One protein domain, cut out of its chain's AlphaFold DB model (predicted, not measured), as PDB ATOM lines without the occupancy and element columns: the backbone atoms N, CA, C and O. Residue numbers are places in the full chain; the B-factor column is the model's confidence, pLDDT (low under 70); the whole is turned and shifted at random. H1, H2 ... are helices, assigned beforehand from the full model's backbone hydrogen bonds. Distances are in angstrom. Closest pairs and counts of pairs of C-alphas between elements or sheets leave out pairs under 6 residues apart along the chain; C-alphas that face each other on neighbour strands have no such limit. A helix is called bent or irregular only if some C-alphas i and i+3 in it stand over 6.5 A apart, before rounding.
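This is residues 706 to 810 of the 854 residues of an uncharacterized protein of Marinilactibacillus piezotolerans (UniProt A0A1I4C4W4). The end of the long helix H2 meets the kinked helix H5 at about a right angle, and the small H4 packs on H2 near the middle of the model. H1 and H3 touch at one end of the whole, H6 runs beside H5 at the other, and residues 713 to 719 stick out. The printed part has 105 residues with six named helices, H1 to H6 in order along the chain, and no named strand: all helix. It is compact, with a radius of gyration of the C-alphas of 13.2 A, and rounded, spanning 37 by 30 by 29 A.

Find C-alpha 718 at (207.635, 231.682, 256.699); from there H2 runs 24.6 A to residue 734. H5, residues 765 to 781, spans 23.5 A; it has a kink of 56 degrees near residue 772 and is irregular, with C-alphas 773 and 776 7.5 A apart. H4 is residues 757 to 760, and H3 residues 747 to 755. H1, residues 706 to 712, begins at (202.384, 247.131, 247.604). H6, residues 796 to 804, ends at (228.270, 254.418, 263.743).

Look at Ile 733 and Phe 771, whose C-alphas, 4.7 A apart, are the closest of H2 and H5; these helices touch about perpendicular, at 84 degrees, H2 with residues 732 to 734 alone. H2 touches H4 with residues 725 to 729 alone, closest at C-alphas 725 and 759, 5.8 A. H2 and H3 are near each other. H1 and H3 touch at a steep tilt of 50 degrees, closest at C-alphas 709 and 748, 7.4 A. H5 and H6 only just touch, with 3 pairs of C-alphas within 8 A, closest at 768 and 798, 7.0 A; they run the same way at a shallow tilt of 14 degrees. The helix packing is only just mostly crossed. In H1, H2, H3 and H6 every O i to N i+4 pair is within hydrogen-bond range, in H5 9 of 13; H4 is too short for such a pair.

The C-alphas farthest apart, of Lys 714 and Lys 804, are 37.2 A apart. The printed part has no cut. The links H2 to H3 and H5 to H6 are long. Look for pLDDT under 70 at residues 712 to 719.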
ATOM      1  N   TYR A 706     203.570 247.823 248.095       88.00
ATOM      2  CA  TYR A 706     202.384 247.131 247.604       88.00
ATOM      3  C   TYR A 706     202.375 245.645 247.988       88.00
ATOM      4  O   TYR A 706     201.344 245.139 248.439       88.00
ATOM      5  N   ALA A 707     203.500 244.951 247.812       87.44
ATOM      6  CA  ALA A 707     203.652 243.542 248.130       87.44
ATOM      7  C   ALA A 707     203.478 243.321 249.638       87.44
ATOM      8  O   ALA A 707     202.552 242.607 250.015       87.44
ATOM      9  N   ILE A 708     204.261 244.000 250.485       85.44
ATOM     10  CA  ILE A 708     204.209 243.919 251.959       85.44
ATOM     11  C   ILE A 708     202.774 244.114 252.463       85.44
ATOM     12  O   ILE A 708     202.226 243.247 253.141       85.44
ATOM     13  N   LYS A 709     202.084 245.170 252.008       85.00
ATOM     14  CA  LYS A 709     200.683 245.419 252.386       85.00
ATOM     15  C   LYS A 709     199.741 244.275 251.996       85.00
ATOM     16  O   LYS A 709     198.749 244.010 252.676       85.00
ATOM     17  N   LYS A 710     199.977 243.616 250.860       82.56
ATOM     18  CA  LYS A 710     199.182 242.450 250.438       82.56
ATOM     19  C   LYS A 710     199.534 241.185 251.225       82.56
ATOM     20  O   LYS A 710     198.660 240.323 251.328       82.56
ATOM     21  N   TYR A 711     200.746 241.090 251.770       74.38
ATOM     22  CA  TYR A 711     201.207 239.986 252.612       74.38
ATOM     23  C   TYR A 711     200.626 240.034 254.026       74.38
ATOM     24  O   TYR A 711     200.022 239.048 254.450       74.38
ATOM     25  N   GLU A 712     200.697 241.181 254.708       67.56
ATOM     26  CA  GLU A 712     200.196 241.342 256.087       67.56
ATOM     27  C   GLU A 712     198.709 240.988 256.229       67.56
ATOM     28  O   GLU A 712     198.283 240.383 257.208       67.56
ATOM     29  N   ASN A 713     197.906 241.283 255.205       58.03
ATOM     30  CA  ASN A 713     196.461 241.042 255.224       58.03
ATOM     31  C   ASN A 713     196.050 239.564 255.045       58.03
ATOM     32  O   ASN A 713     194.854 239.275 255.078       58.03
ATOM     33  N   LYS A 714     196.982 238.636 254.774       58.38
ATOM     34  CA  LYS A 714     196.650 237.251 254.378       58.38
ATOM     35  C   LYS A 714     197.282 236.129 255.207       58.38
ATOM     36  O   LYS A 714     196.930 234.985 254.942       58.38
ATOM     37  N   GLY A 715     198.156 236.421 256.177       54.25
ATOM     38  CA  GLY A 715     198.743 235.415 257.082       54.25
ATOM     39  C   GLY A 715     199.429 234.247 256.352       54.25
ATOM     40  O   GLY A 715     198.914 233.132 256.348       54.25
ATOM     41  N   ILE A 716     200.556 234.512 255.683       55.22
ATOM     42  CA  ILE A 716     201.248 233.569 254.776       55.22
ATOM     43  C   ILE A 716     202.455 232.886 255.474       55.22
ATOM     44  O   ILE A 716     202.900 233.348 256.518       55.22
ATOM     45  N   SER A 717     202.943 231.767 254.911       62.62
ATOM     46  CA  SER A 717     204.074 230.941 255.376       62.62
ATOM     47  C   SER A 717     205.421 231.676 255.493       62.62
ATOM     48  O   SER A 717     205.708 232.598 254.731       62.62
ATOM     49  N   GLU A 718     206.276 231.185 256.397       66.69
ATOM     50  CA  GLU A 718     207.635 231.682 256.699       66.69
ATOM     51  C   GLU A 718     208.539 231.805 255.452       66.69
ATOM     52  O   GLU A 718     209.281 232.771 255.305       66.69
ATOM     53  N   GLU A 719     208.412 230.891 254.484       68.69
ATOM     54  CA  GLU A 719     209.185 230.911 253.228       68.69
ATOM     55  C   GLU A 719     208.953 232.175 252.383       68.69
ATOM     56  O   GLU A 719     209.880 232.702 251.767       68.69
ATOM     57  N   ARG A 720     207.719 232.694 252.344       75.88
ATOM     58  CA  ARG A 720     207.388 233.882 251.537       75.88
ATOM     59  C   ARG A 720     207.844 235.179 252.186       75.88
ATOM     60  O   ARG A 720     208.115 236.143 251.471       75.88
ATOM     61  N   ASP A 721     207.917 235.190 253.512       78.50
ATOM     62  CA  ASP A 721     208.476 236.299 254.277       78.50
ATOM     63  C   ASP A 721     209.982 236.431 254.001       78.50
ATOM     64  O   ASP A 721     210.464 237.521 253.697       78.50
ATOM     65  N   ASN A 722     210.704 235.306 253.954       82.56
ATOM     66  CA  ASN A 722     212.120 235.281 253.572       82.56
ATOM     67  C   ASN A 722     212.351 235.774 252.137       82.56
ATOM     68  O   ASN A 722     213.215 236.614 251.914       82.56
ATOM     69  N   LEU A 723     211.518 235.364 251.177       86.12
ATOM     70  CA  LEU A 723     211.655 235.821 249.790       86.12
ATOM     71  C   LEU A 723     211.496 237.349 249.639       86.12
ATOM     72  O   LEU A 723     212.198 237.994 248.858       86.12
ATOM     73  N   LEU A 724     210.551 237.944 250.374       87.38
ATOM     74  CA  LEU A 724     210.399 239.400 250.418       87.38
ATOM     75  C   LEU A 724     211.617 240.067 251.042       87.38
ATOM     76  O   LEU A 724     212.055 241.100 250.538       87.38
ATOM     77  N   LYS A 725     212.140 239.486 252.125       88.12
ATOM     78  CA  LYS A 725     213.335 239.989 252.792       88.12
ATOM     79  C   LYS A 725     214.523 240.019 251.835       88.12
ATOM     80  O   LYS A 725     215.140 241.070 251.679       88.12
ATOM     81  N   ASP A 726     214.751 238.927 251.115       88.75
ATOM     82  CA  ASP A 726     215.818 238.832 250.118       88.75
ATOM     83  C   ASP A 726     215.671 239.913 249.039       88.75
ATOM     84  O   ASP A 726     216.629 240.611 248.726       88.75
ATOM     85  N   LEU A 727     214.456 240.134 248.519       90.69
ATOM     86  CA  LEU A 727     214.222 241.157 247.493       90.69
ATOM     87  C   LEU A 727     214.417 242.595 248.014       90.69
ATOM     88  O   LEU A 727     214.872 243.473 247.273       90.69
ATOM     89  N   VAL A 728     214.053 242.866 249.273       90.50
ATOM     90  CA  VAL A 728     214.341 244.153 249.929       90.50
ATOM     91  C   VAL A 728     215.850 244.339 250.058       90.50
ATOM     92  O   VAL A 728     216.375 245.400 249.717       90.50
ATOM     93  N   PHE A 729     216.561 243.307 250.505       90.06
ATOM     94  CA  PHE A 729     218.010 243.350 250.650       90.06
ATOM     95  C   PHE A 729     218.718 243.564 249.302       90.06
ATOM     96  O   PHE A 729     219.552 244.462 249.179       90.06
ATOM     97  N   ASP A 730     218.296 242.865 248.250       89.69
ATOM     98  CA  ASP A 730     218.792 243.067 246.888       89.69
ATOM     99  C   ASP A 730     218.524 244.484 246.366       89.69
ATOM    100  O   ASP A 730     219.378 245.087 245.715       89.69
ATOM    101  N   GLY A 731     217.369 245.077 246.678       88.31
ATOM    102  CA  GLY A 731     217.102 246.476 246.339       88.31
ATOM    103  C   GLY A 731     218.017 247.462 247.084       88.31
ATOM    104  O   GLY A 731     218.452 248.470 246.507       88.31
ATOM    105  N   LEU A 732     218.374 247.167 248.340       88.44
ATOM    106  CA  LEU A 732     219.363 247.941 249.099       88.44
ATOM    107  C   LEU A 732     220.770 247.832 248.498       88.44
ATOM    108  O   LEU A 732     221.495 248.828 248.517       88.44
ATOM    109  N   ILE A 733     221.127 246.698 247.895       88.25
ATOM    110  CA  ILE A 733     222.415 246.515 247.214       88.25
ATOM    111  C   ILE A 733     222.408 247.186 245.834       88.25
ATOM    112  O   ILE A 733     223.204 248.086 245.572       88.25
ATOM    113  N   TYR A 734     221.495 246.777 244.954       87.62
ATOM    114  CA  TYR A 734     221.625 246.995 243.510       87.62
ATOM    115  C   TYR A 734     221.077 248.324 242.992       87.62
ATOM    116  O   TYR A 734     221.434 248.753 241.897       87.62
ATOM    117  N   LEU A 735     220.187 248.987 243.733       85.19
ATOM    118  CA  LEU A 735     219.656 250.281 243.295       85.19
ATOM    119  C   LEU A 735     220.627 251.424 243.615       85.19
ATOM    120  O   LEU A 735     221.401 251.353 244.563       85.19
ATOM    121  N   ASN A 736     220.529 252.532 242.889       81.56
ATOM    122  CA  ASN A 736     221.255 253.748 243.259       81.56
ATOM    123  C   ASN A 736     220.660 254.381 244.531       81.56
ATOM    124  O   ASN A 736     219.473 254.198 244.823       81.56
ATOM    125  N   SER A 737     221.465 255.155 245.265       72.00
ATOM    126  CA  SER A 737     221.052 255.867 246.490       72.00
ATOM    127  C   SER A 737     219.869 256.823 246.283       72.00
ATOM    128  O   SER A 737     219.070 257.031 247.193       72.00
ATOM    129  N   ASP A 738     219.720 257.365 245.074       73.69
ATOM    130  CA  ASP A 738     218.676 258.339 244.733       73.69
ATOM    131  C   ASP A 738     217.348 257.692 244.298       73.69
ATOM    132  O   ASP A 738     216.445 258.383 243.830       73.69
ATOM    133  N   ASN A 739     217.204 256.368 244.412       79.50
ATOM    134  CA  ASN A 739     215.985 255.688 243.987       79.50
ATOM    135  C   ASN A 739     214.803 255.995 244.928       79.50
ATOM    136  O   ASN A 739     214.863 255.722 246.126       79.50
ATOM    137  N   GLU A 740     213.700 256.485 244.355       74.19
ATOM    138  CA  GLU A 740     212.451 256.825 245.061       74.19
ATOM    139  C   GLU A 740     211.826 255.649 245.841       74.19
ATOM    140  O   GLU A 740     211.032 255.859 246.752       74.19
ATOM    141  N   ALA A 741     212.154 254.393 245.508       73.94
ATOM    142  CA  ALA A 741     211.624 253.228 246.223       73.94
ATOM    143  C   ALA A 741     212.073 253.171 247.700       73.94
ATOM    144  O   ALA A 741     211.342 252.626 248.534       73.94
ATOM    145  N   TYR A 742     213.240 253.754 248.012       78.06
ATOM    146  CA  TYR A 742     213.891 253.756 249.327       78.06
ATOM    147  C   TYR A 742     213.935 255.176 249.906       78.06
ATOM    148  O   TYR A 742     214.995 255.744 250.173       78.06
ATOM    149  N   GLU A 743     212.751 255.763 250.068       78.25
ATOM    150  CA  GLU A 743     212.549 257.068 250.698       78.25
ATOM    151  C   GLU A 743     211.782 256.941 252.012       78.25
ATOM    152  O   GLU A 743     210.998 256.007 252.210       78.25
ATOM    153  N   LYS A 744     212.006 257.900 252.913       74.50
ATOM    154  CA  LYS A 744     211.382 257.956 254.240       74.50
ATOM    155  C   LYS A 744     209.853 257.959 254.165       74.50
ATOM    156  O   LYS A 744     209.178 257.396 255.021       74.50
ATOM    157  N   GLU A 745     209.295 258.570 253.125       76.50
ATOM    158  CA  GLU A 745     207.860 258.671 252.863       76.50
ATOM    159  C   GLU A 745     207.193 257.300 252.650       76.50
ATOM    160  O   GLU A 745     205.971 257.177 252.764       76.50
ATOM    161  N   ASN A 746     207.972 256.248 252.381       78.81
ATOM    162  CA  ASN A 746     207.481 254.889 252.211       78.81
ATOM    163  C   ASN A 746     207.327 254.166 253.563       78.81
ATOM    164  O   ASN A 746     208.019 253.188 253.850       78.81
ATOM    165  N   SER A 747     206.394 254.646 254.392       81.50
ATOM    166  CA  SER A 747     206.234 254.218 255.793       81.50
ATOM    167  C   SER A 747     206.104 252.703 255.985       81.50
ATOM    168  O   SER A 747     206.642 252.169 256.947       81.50
ATOM    169  N   ILE A 748     205.447 252.004 255.054       85.94
ATOM    170  CA  ILE A 748     205.267 250.541 255.097       85.94
ATOM    171  C   ILE A 748     206.613 249.818 254.962       85.94
ATOM    172  O   ILE A 748     206.877 248.858 255.675       85.94
ATOM    173  N   LEU A 749     207.471 250.270 254.042       86.88
ATOM    174  CA  LEU A 749     208.783 249.660 253.842       86.88
ATOM    175  C   LEU A 749     209.726 249.981 255.008       86.88
ATOM    176  O   LEU A 749     210.464 249.104 255.446       86.88
ATOM    177  N   VAL A 750     209.673 251.211 255.528       88.06
ATOM    178  CA  VAL A 750     210.432 251.623 256.722       88.06
ATOM    179  C   VAL A 750     210.068 250.747 257.920       88.06
ATOM    180  O   VAL A 750     210.953 250.186 258.561       88.06
ATOM    181  N   GLU A 751     208.773 250.585 258.199       88.38
ATOM    182  CA  GLU A 751     208.288 249.748 259.300       88.38
ATOM    183  C   GLU A 751     208.704 248.283 259.123       88.38
ATOM    184  O   GLU A 751     209.222 247.674 260.062       88.38
ATOM    185  N   PHE A 752     208.584 247.753 257.902       89.06
ATOM    186  CA  PHE A 752     209.020 246.398 257.578       89.06
ATOM    187  C   PHE A 752     210.517 246.186 257.839       89.06
ATOM    188  O   PHE A 752     210.885 245.204 258.481       89.06
ATOM    189  N   ILE A 753     211.388 247.101 257.395       89.44
ATOM    190  CA  ILE A 753     212.839 246.994 257.628       89.44
ATOM    191  C   ILE A 753     213.157 247.113 259.123       89.44
ATOM    192  O   ILE A 753     213.932 246.313 259.645       89.44
ATOM    193  N   ASN A 754     212.527 248.056 259.834       90.94
ATOM    194  CA  ASN A 754     212.741 248.257 261.271       90.94
ATOM    195  C   ASN A 754     212.427 246.995 262.092       90.94
ATOM    196  O   ASN A 754     213.119 246.710 263.071       90.94
ATOM    197  N   GLN A 755     211.396 246.239 261.709       88.81
ATOM    198  CA  GLN A 755     210.960 245.026 262.412       88.81
ATOM    199  C   GLN A 755     211.737 243.761 262.008       88.81
ATOM    200  O   GLN A 755     211.713 242.776 262.742       88.81
ATOM    201  N   ASN A 756     212.442 243.770 260.871       87.31
ATOM    202  CA  ASN A 756     213.066 242.580 260.287       87.31
ATOM    203  C   ASN A 756     214.586 242.721 260.159       87.31
ATOM    204  O   ASN A 756     215.142 242.653 259.066       87.31
ATOM    205  N   SER A 757     215.296 242.865 261.276       84.50
ATOM    206  CA  SER A 757     216.766 242.942 261.266       84.50
ATOM    207  C   SER A 757     217.474 241.701 260.727       84.50
ATOM    208  O   SER A 757     218.621 241.810 260.292       84.50
ATOM    209  N   SER A 758     216.769 240.570 260.634       83.75
ATOM    210  CA  SER A 758     217.227 239.365 259.937       83.75
ATOM    211  C   SER A 758     217.611 239.611 258.473       83.75
ATOM    212  O   SER A 758     218.398 238.853 257.921       83.75
ATOM    213  N   LEU A 759     217.113 240.693 257.854       85.88
ATOM    214  CA  LEU A 759     217.551 241.192 256.540       85.88
ATOM    215  C   LEU A 759     219.070 241.400 256.438       85.88
ATOM    216  O   LEU A 759     219.630 241.361 255.349       85.88
ATOM    217  N   LEU A 760     219.712 241.707 257.564       85.69
ATOM    218  CA  LEU A 760     221.115 242.105 257.656       85.69
ATOM    219  C   LEU A 760     221.976 241.040 258.355       85.69
ATOM    220  O   LEU A 760     223.168 241.252 258.587       85.69
ATOM    221  N   GLU A 761     221.393 239.895 258.699       84.75
ATOM    222  CA  GLU A 761     222.091 238.770 259.316       84.75
ATOM    223  C   GLU A 761     222.789 237.902 258.252       84.75
ATOM    224  O   GLU A 761     222.375 237.837 257.099       84.75
ATOM    225  N   ASN A 762     223.881 237.230 258.625       75.06
ATOM    226  CA  ASN A 762     224.652 236.297 257.787       75.06
ATOM    227  C   ASN A 762     225.215 236.872 256.466       75.06
ATOM    228  O   ASN A 762     225.569 236.122 255.554       75.06
ATOM    229  N   VAL A 763     225.358 238.196 256.365       83.25
ATOM    230  CA  VAL A 763     225.948 238.872 255.199       83.25
ATOM    231  C   VAL A 763     227.428 238.492 255.041       83.25
ATOM    232  O   VAL A 763     228.231 238.677 255.954       83.25
ATOM    233  N   SER A 764     227.817 237.979 253.871       84.12
ATOM    234  CA  SER A 764     229.219 237.634 253.582       84.12
ATOM    235  C   SER A 764     230.099 238.882 253.398       84.12
ATOM    236  O   SER A 764     229.597 239.965 253.100       84.12
ATOM    237  N   GLU A 765     231.428 238.752 253.494       84.94
ATOM    238  CA  GLU A 765     232.335 239.885 253.230       84.94
ATOM    239  C   GLU A 765     232.194 240.435 251.796       84.94
ATOM    240  O   GLU A 765     232.248 241.648 251.597       84.94
ATOM    241  N   ALA A 766     231.968 239.565 250.805       83.25
ATOM    242  CA  ALA A 766     231.768 239.977 249.417       83.25
ATOM    243  C   ALA A 766     230.466 240.777 249.244       83.25
ATOM    244  O   ALA A 766     230.473 241.854 248.648       83.25
ATOM    245  N   THR A 767     229.376 240.286 249.837       84.12
ATOM    246  CA  THR A 767     228.065 240.951 249.839       84.12
ATOM    247  C   THR A 767     228.118 242.282 250.590       84.12
ATOM    248  O   THR A 767     227.553 243.271 250.136       84.12
ATOM    249  N   TRP A 768     228.853 242.341 251.706       86.31
ATOM    250  CA  TRP A 768     229.078 243.579 252.449       86.31
ATOM    251  C   TRP A 768     229.754 244.644 251.593       86.31
ATOM    252  O   TRP A 768     229.326 245.792 251.632       86.31
ATOM    253  N   ASN A 769     230.789 244.294 250.824       85.06
ATOM    254  CA  ASN A 769     231.488 245.284 250.003       85.06
ATOM    255  C   ASN A 769     230.520 245.955 249.016       85.06
ATOM    256  O   ASN A 769     230.500 247.179 248.948       85.06
ATOM    257  N   GLN A 770     229.652 245.180 248.360       84.38
ATOM    258  CA  GLN A 770     228.612 245.711 247.467       84.38
ATOM    259  C   GLN A 770     227.553 246.526 248.224       84.38
ATOM    260  O   GLN A 770     227.206 247.635 247.829       84.38
ATOM    261  N   PHE A 771     227.063 246.009 249.354       86.50
ATOM    262  CA  PHE A 771     226.083 246.707 250.185       86.50
ATOM    263  C   PHE A 771     226.623 248.037 250.727       86.50
ATOM    264  O   PHE A 771     225.894 249.023 250.792       86.50
ATOM    265  N   SER A 772     227.899 248.093 251.107       84.06
ATOM    266  CA  SER A 772     228.515 249.268 251.727       84.06
ATOM    267  C   SER A 772     228.601 250.479 250.796       84.06
ATOM    268  O   SER A 772     228.701 251.601 251.287       84.06
ATOM    269  N   GLU A 773     228.513 250.271 249.478       79.81
ATOM    270  CA  GLU A 773     228.526 251.355 248.491       79.81
ATOM    271  C   GLU A 773     227.238 252.188 248.525       79.81
ATOM    272  O   GLU A 773     227.302 253.413 248.453       79.81
ATOM    273  N   ASN A 774     226.072 251.543 248.665       81.19
ATOM    274  CA  ASN A 774     224.766 252.205 248.516       81.19
ATOM    275  C   ASN A 774     223.783 251.938 249.667       81.19
ATOM    276  O   ASN A 774     222.943 252.786 249.969       81.19
ATOM    277  N   GLY A 775     223.852 250.767 250.296       86.12
ATOM    278  CA  GLY A 775     222.873 250.280 251.265       86.12
ATOM    279  C   GLY A 775     222.804 251.126 252.532       86.12
ATOM    280  O   GLY A 775     221.714 251.529 252.927       86.12
ATOM    281  N   ILE A 776     223.953 251.469 253.128       88.19
ATOM    282  CA  ILE A 776     224.008 252.300 254.347       88.19
ATOM    283  C   ILE A 776     223.372 253.672 254.108       88.19
ATOM    284  O   ILE A 776     222.481 254.066 254.854       88.19
ATOM    285  N   THR A 777     223.743 254.350 253.022       87.06
ATOM    286  CA  THR A 777     223.198 255.667 252.659       87.06
ATOM    287  C   THR A 777     221.678 255.632 252.464       87.06
ATOM    288  O   THR A 777     220.980 256.576 252.827       87.06
ATOM    289  N   LYS A 778     221.128 254.535 251.917       88.81
ATOM    290  CA  LYS A 778     219.670 254.354 251.793       88.81
ATOM    291  C   LYS A 778     219.002 254.161 253.151       88.81
ATOM    292  O   LYS A 778     217.968 254.776 253.394       88.81
ATOM    293  N   LEU A 779     219.581 253.339 254.032       89.69
ATOM    294  CA  LEU A 779     219.057 253.148 255.389       89.69
ATOM    295  C   LEU A 779     219.047 254.471 256.171       89.69
ATOM    296  O   LEU A 779     218.065 254.768 256.850       89.69
ATOM    297  N   GLU A 780     220.087 255.295 256.019       88.88
ATOM    298  CA  GLU A 780     220.146 256.649 256.585       88.88
ATOM    299  C   GLU A 780     219.067 257.563 255.992       88.88
ATOM    300  O   GLU A 780     218.330 258.206 256.739       88.88
ATOM    301  N   LYS A 781     218.920 257.591 254.657       87.75
ATOM    302  CA  LYS A 781     217.903 258.400 253.958       87.75
ATOM    303  C   LYS A 781     216.478 258.036 254.390       87.75
ATOM    304  O   LYS A 781     215.617 258.907 254.479       87.75
ATOM    305  N   MET A 782     216.232 256.757 254.649       87.44
ATOM    306  CA  MET A 782     214.951 256.245 255.138       87.44
ATOM    307  C   MET A 782     214.744 256.443 256.646       87.44
ATOM    308  O   MET A 782     213.657 256.151 257.138       87.44
ATOM    309  N   GLU A 783     215.759 256.926 257.370       90.19
ATOM    310  CA  GLU A 783     215.779 257.033 258.833       90.19
ATOM    311  C   GLU A 783     215.446 255.703 259.535       90.19
ATOM    312  O   GLU A 783     214.680 255.660 260.502       90.19
ATOM    313  N   ILE A 784     216.020 254.601 259.043       93.00
ATOM    314  CA  ILE A 784     215.812 253.266 259.615       93.00
ATOM    315  C   ILE A 784     216.308 253.213 261.063       93.00
ATOM    316  O   ILE A 784     217.402 253.671 261.398       93.00
ATOM    317  N   LYS A 785     215.487 252.603 261.920       91.94
ATOM    318  CA  LYS A 785     215.769 252.311 263.326       91.94
ATOM    319  C   LYS A 785     215.398 250.858 263.588       91.94
ATOM    320  O   LYS A 785     214.242 250.540 263.861       91.94
ATOM    321  N   LEU A 786     216.385 249.972 263.477       91.12
ATOM    322  CA  LEU A 786     216.194 248.543 263.712       91.12
ATOM    323  C   LEU A 786     215.749 248.302 265.160       91.12
ATOM    324  O   LEU A 786     216.451 248.662 266.105       91.12
ATOM    325  N   THR A 787     214.583 247.682 265.322       90.50
ATOM    326  CA  THR A 787     213.967 247.396 266.630       90.50
ATOM    327  C   THR A 787     214.774 246.380 267.432       90.50
ATOM    328  O   THR A 787     214.862 246.481 268.653       90.50
ATOM    329  N   LYS A 788     215.429 245.443 266.745       89.94
ATOM    330  CA  LYS A 788     216.285 244.414 267.332       89.94
ATOM    331  C   LYS A 788     217.553 244.265 266.505       89.94
ATOM    332  O   LYS A 788     217.455 244.205 265.289       89.94
ATOM    333  N   ILE A 789     218.723 244.147 267.116       89.06
ATOM    334  CA  ILE A 789     219.984 243.829 266.425       89.06
ATOM    335  C   ILE A 789     220.685 242.669 267.132       89.06
ATOM    336  O   ILE A 789     220.495 242.481 268.328       89.06
ATOM    337  N   ASN A 790     221.480 241.884 266.404       87.69
ATOM    338  CA  ASN A 790     222.218 240.756 266.972       87.69
ATOM    339  C   ASN A 790     223.647 240.732 266.424       87.69
ATOM    340  O   ASN A 790     223.863 240.443 265.246       87.69
ATOM    341  N   HIS A 791     224.626 241.030 267.277       85.69
ATOM    342  CA  HIS A 791     226.020 241.122 266.842       85.69
ATOM    343  C   HIS A 791     226.636 239.761 266.485       85.69
ATOM    344  O   HIS A 791     227.563 239.713 265.684       85.69
ATOM    345  N   GLU A 792     226.127 238.656 267.046       84.56
ATOM    346  CA  GLU A 792     226.636 237.300 266.784       84.56
ATOM    347  C   GLU A 792     226.221 236.796 265.392       84.56
ATOM    348  O   GLU A 792     226.926 235.985 264.789       84.56
ATOM    349  N   GLN A 793     225.082 237.272 264.878       84.31
ATOM    350  CA  GLN A 793     224.529 236.874 263.578       84.31
ATOM    351  C   GLN A 793     224.879 237.851 262.449       84.31
ATOM    352  O   GLN A 793     224.711 237.518 261.278       84.31
ATOM    353  N   MET A 794     225.376 239.048 262.763       87.31
ATOM    354  CA  MET A 794     225.730 240.065 261.771       87.31
ATOM    355  C   MET A 794     227.232 240.098 261.488       87.31
ATOM    356  O   MET A 794     228.073 239.875 262.354       87.31
ATOM    357  N   TYR A 795     227.596 240.455 260.258       88.81
ATOM    358  CA  TYR A 795     228.997 240.666 259.910       88.81
ATOM    359  C   TYR A 795     229.586 241.864 260.669       88.81
ATOM    360  O   TYR A 795     229.034 242.963 260.640       88.81
ATOM    361  N   ASN A 796     230.756 241.695 261.290       86.88
ATOM    362  CA  ASN A 796     231.359 242.701 262.178       86.88
ATOM    363  C   ASN A 796     231.472 244.115 261.572       86.88
ATOM    364  O   ASN A 796     231.281 245.104 262.281       86.88
ATOM    365  N   LYS A 797     231.806 244.247 260.277       88.94
ATOM    366  CA  LYS A 797     231.906 245.569 259.620       88.94
ATOM    367  C   LYS A 797     230.527 246.213 259.407       88.94
ATOM    368  O   LYS A 797     230.402 247.431 259.541       88.94
ATOM    369  N   LEU A 798     229.508 245.400 259.123       88.69
ATOM    370  CA  LEU A 798     228.118 245.837 258.995       88.69
ATOM    371  C   LEU A 798     227.581 246.304 260.349       88.69
ATOM    372  O   LEU A 798     227.098 247.428 260.446       88.69
ATOM    373  N   PHE A 799     227.774 245.510 261.406       88.69
ATOM    374  CA  PHE A 799     227.338 245.857 262.762       88.69
ATOM    375  C   PHE A 799     227.967 247.170 263.256       88.69
ATOM    376  O   PHE A 799     227.268 248.065 263.726       88.69
ATOM    377  N   LYS A 800     229.276 247.364 263.027       89.00
ATOM    378  CA  LYS A 800     229.951 248.647 263.308       89.00
ATOM    379  C   LYS A 800     229.348 249.822 262.550       89.00
ATOM    380  O   LYS A 800     229.282 250.924 263.085       89.00
ATOM    381  N   SER A 801     228.933 249.606 261.306       88.69
ATOM    382  CA  SER A 801     228.322 250.652 260.483       88.69
ATOM    383  C   SER A 801     226.901 250.979 260.947       88.69
ATOM    384  O   SER A 801     226.517 252.140 260.919       88.69
ATOM    385  N   ILE A 802     226.146 249.990 261.437       88.75
ATOM    386  CA  ILE A 802     224.831 250.203 262.062       88.75
ATOM    387  C   ILE A 802     224.967 251.083 263.309       88.75
ATOM    388  O   ILE A 802     224.217 252.047 263.448       88.75
ATOM    389  N   ILE A 803     225.949 250.804 264.175       88.44
ATOM    390  CA  ILE A 803     226.207 251.614 265.379       88.44
ATOM    391  C   ILE A 803     226.652 253.024 264.992       88.44
ATOM    392  O   ILE A 803     226.078 254.002 265.457       88.44
ATOM    393  N   LYS A 804     227.661 253.135 264.121       89.25
ATOM    394  CA  LYS A 804     228.270 254.418 263.743       89.25
ATOM    395  C   LYS A 804     227.266 255.404 263.138       89.25
ATOM    396  O   LYS A 804     227.436 256.606 263.312       89.25
ATOM    397  N   ASN A 805     226.275 254.894 262.411       88.69
ATOM    398  CA  ASN A 805     225.274 255.700 261.714       88.69
ATOM    399  C   ASN A 805     223.919 255.736 262.450       88.69
ATOM    400  O   ASN A 805     222.906 256.100 261.859       88.69
ATOM    401  N   ASP A 806     223.883 255.339 263.728       89.19
ATOM    402  CA  ASP A 806     222.683 255.336 264.573       89.19
ATOM    403  C   ASP A 806     221.479 254.585 263.958       89.19
ATOM    404  O   ASP A 806     220.333 254.988 264.140       89.19
ATOM    405  N   LEU A 807     221.687 253.479 263.237       90.94
ATOM    406  CA  LEU A 807     220.621 252.746 262.523       90.94
ATOM    407  C   LEU A 807     219.827 251.763 263.412       90.94
ATOM    408  O   LEU A 807     219.223 250.808 262.923       90.94
ATOM    409  N   TYR A 808     219.817 251.972 264.729       90.06
ATOM    410  CA  TYR A 808     219.159 251.111 265.718       90.06
ATOM    411  C   TYR A 808     218.204 251.912 266.611       90.06
ATOM    412  O   TYR A 808     218.393 253.108 266.850       90.06
ATOM    413  N   GLU A 809     217.157 251.258 267.107       89.62
ATOM    414  CA  GLU A 809     216.265 251.841 268.105       89.62
ATOM    415  C   GLU A 809     216.934 251.835 269.486       89.62
ATOM    416  O   GLU A 809     217.531 250.839 269.904       89.62
ATOM    417  N   PHE A 810     216.820 252.943 270.218       84.12
ATOM    418  CA  PHE A 810     217.365 253.055 271.567       84.12
ATOM    419  C   PHE A 810     216.476 252.310 272.573       84.12
ATOM    420  O   PHE A 810     215.569 252.882 273.179       84.12
TER     421      PHE A 810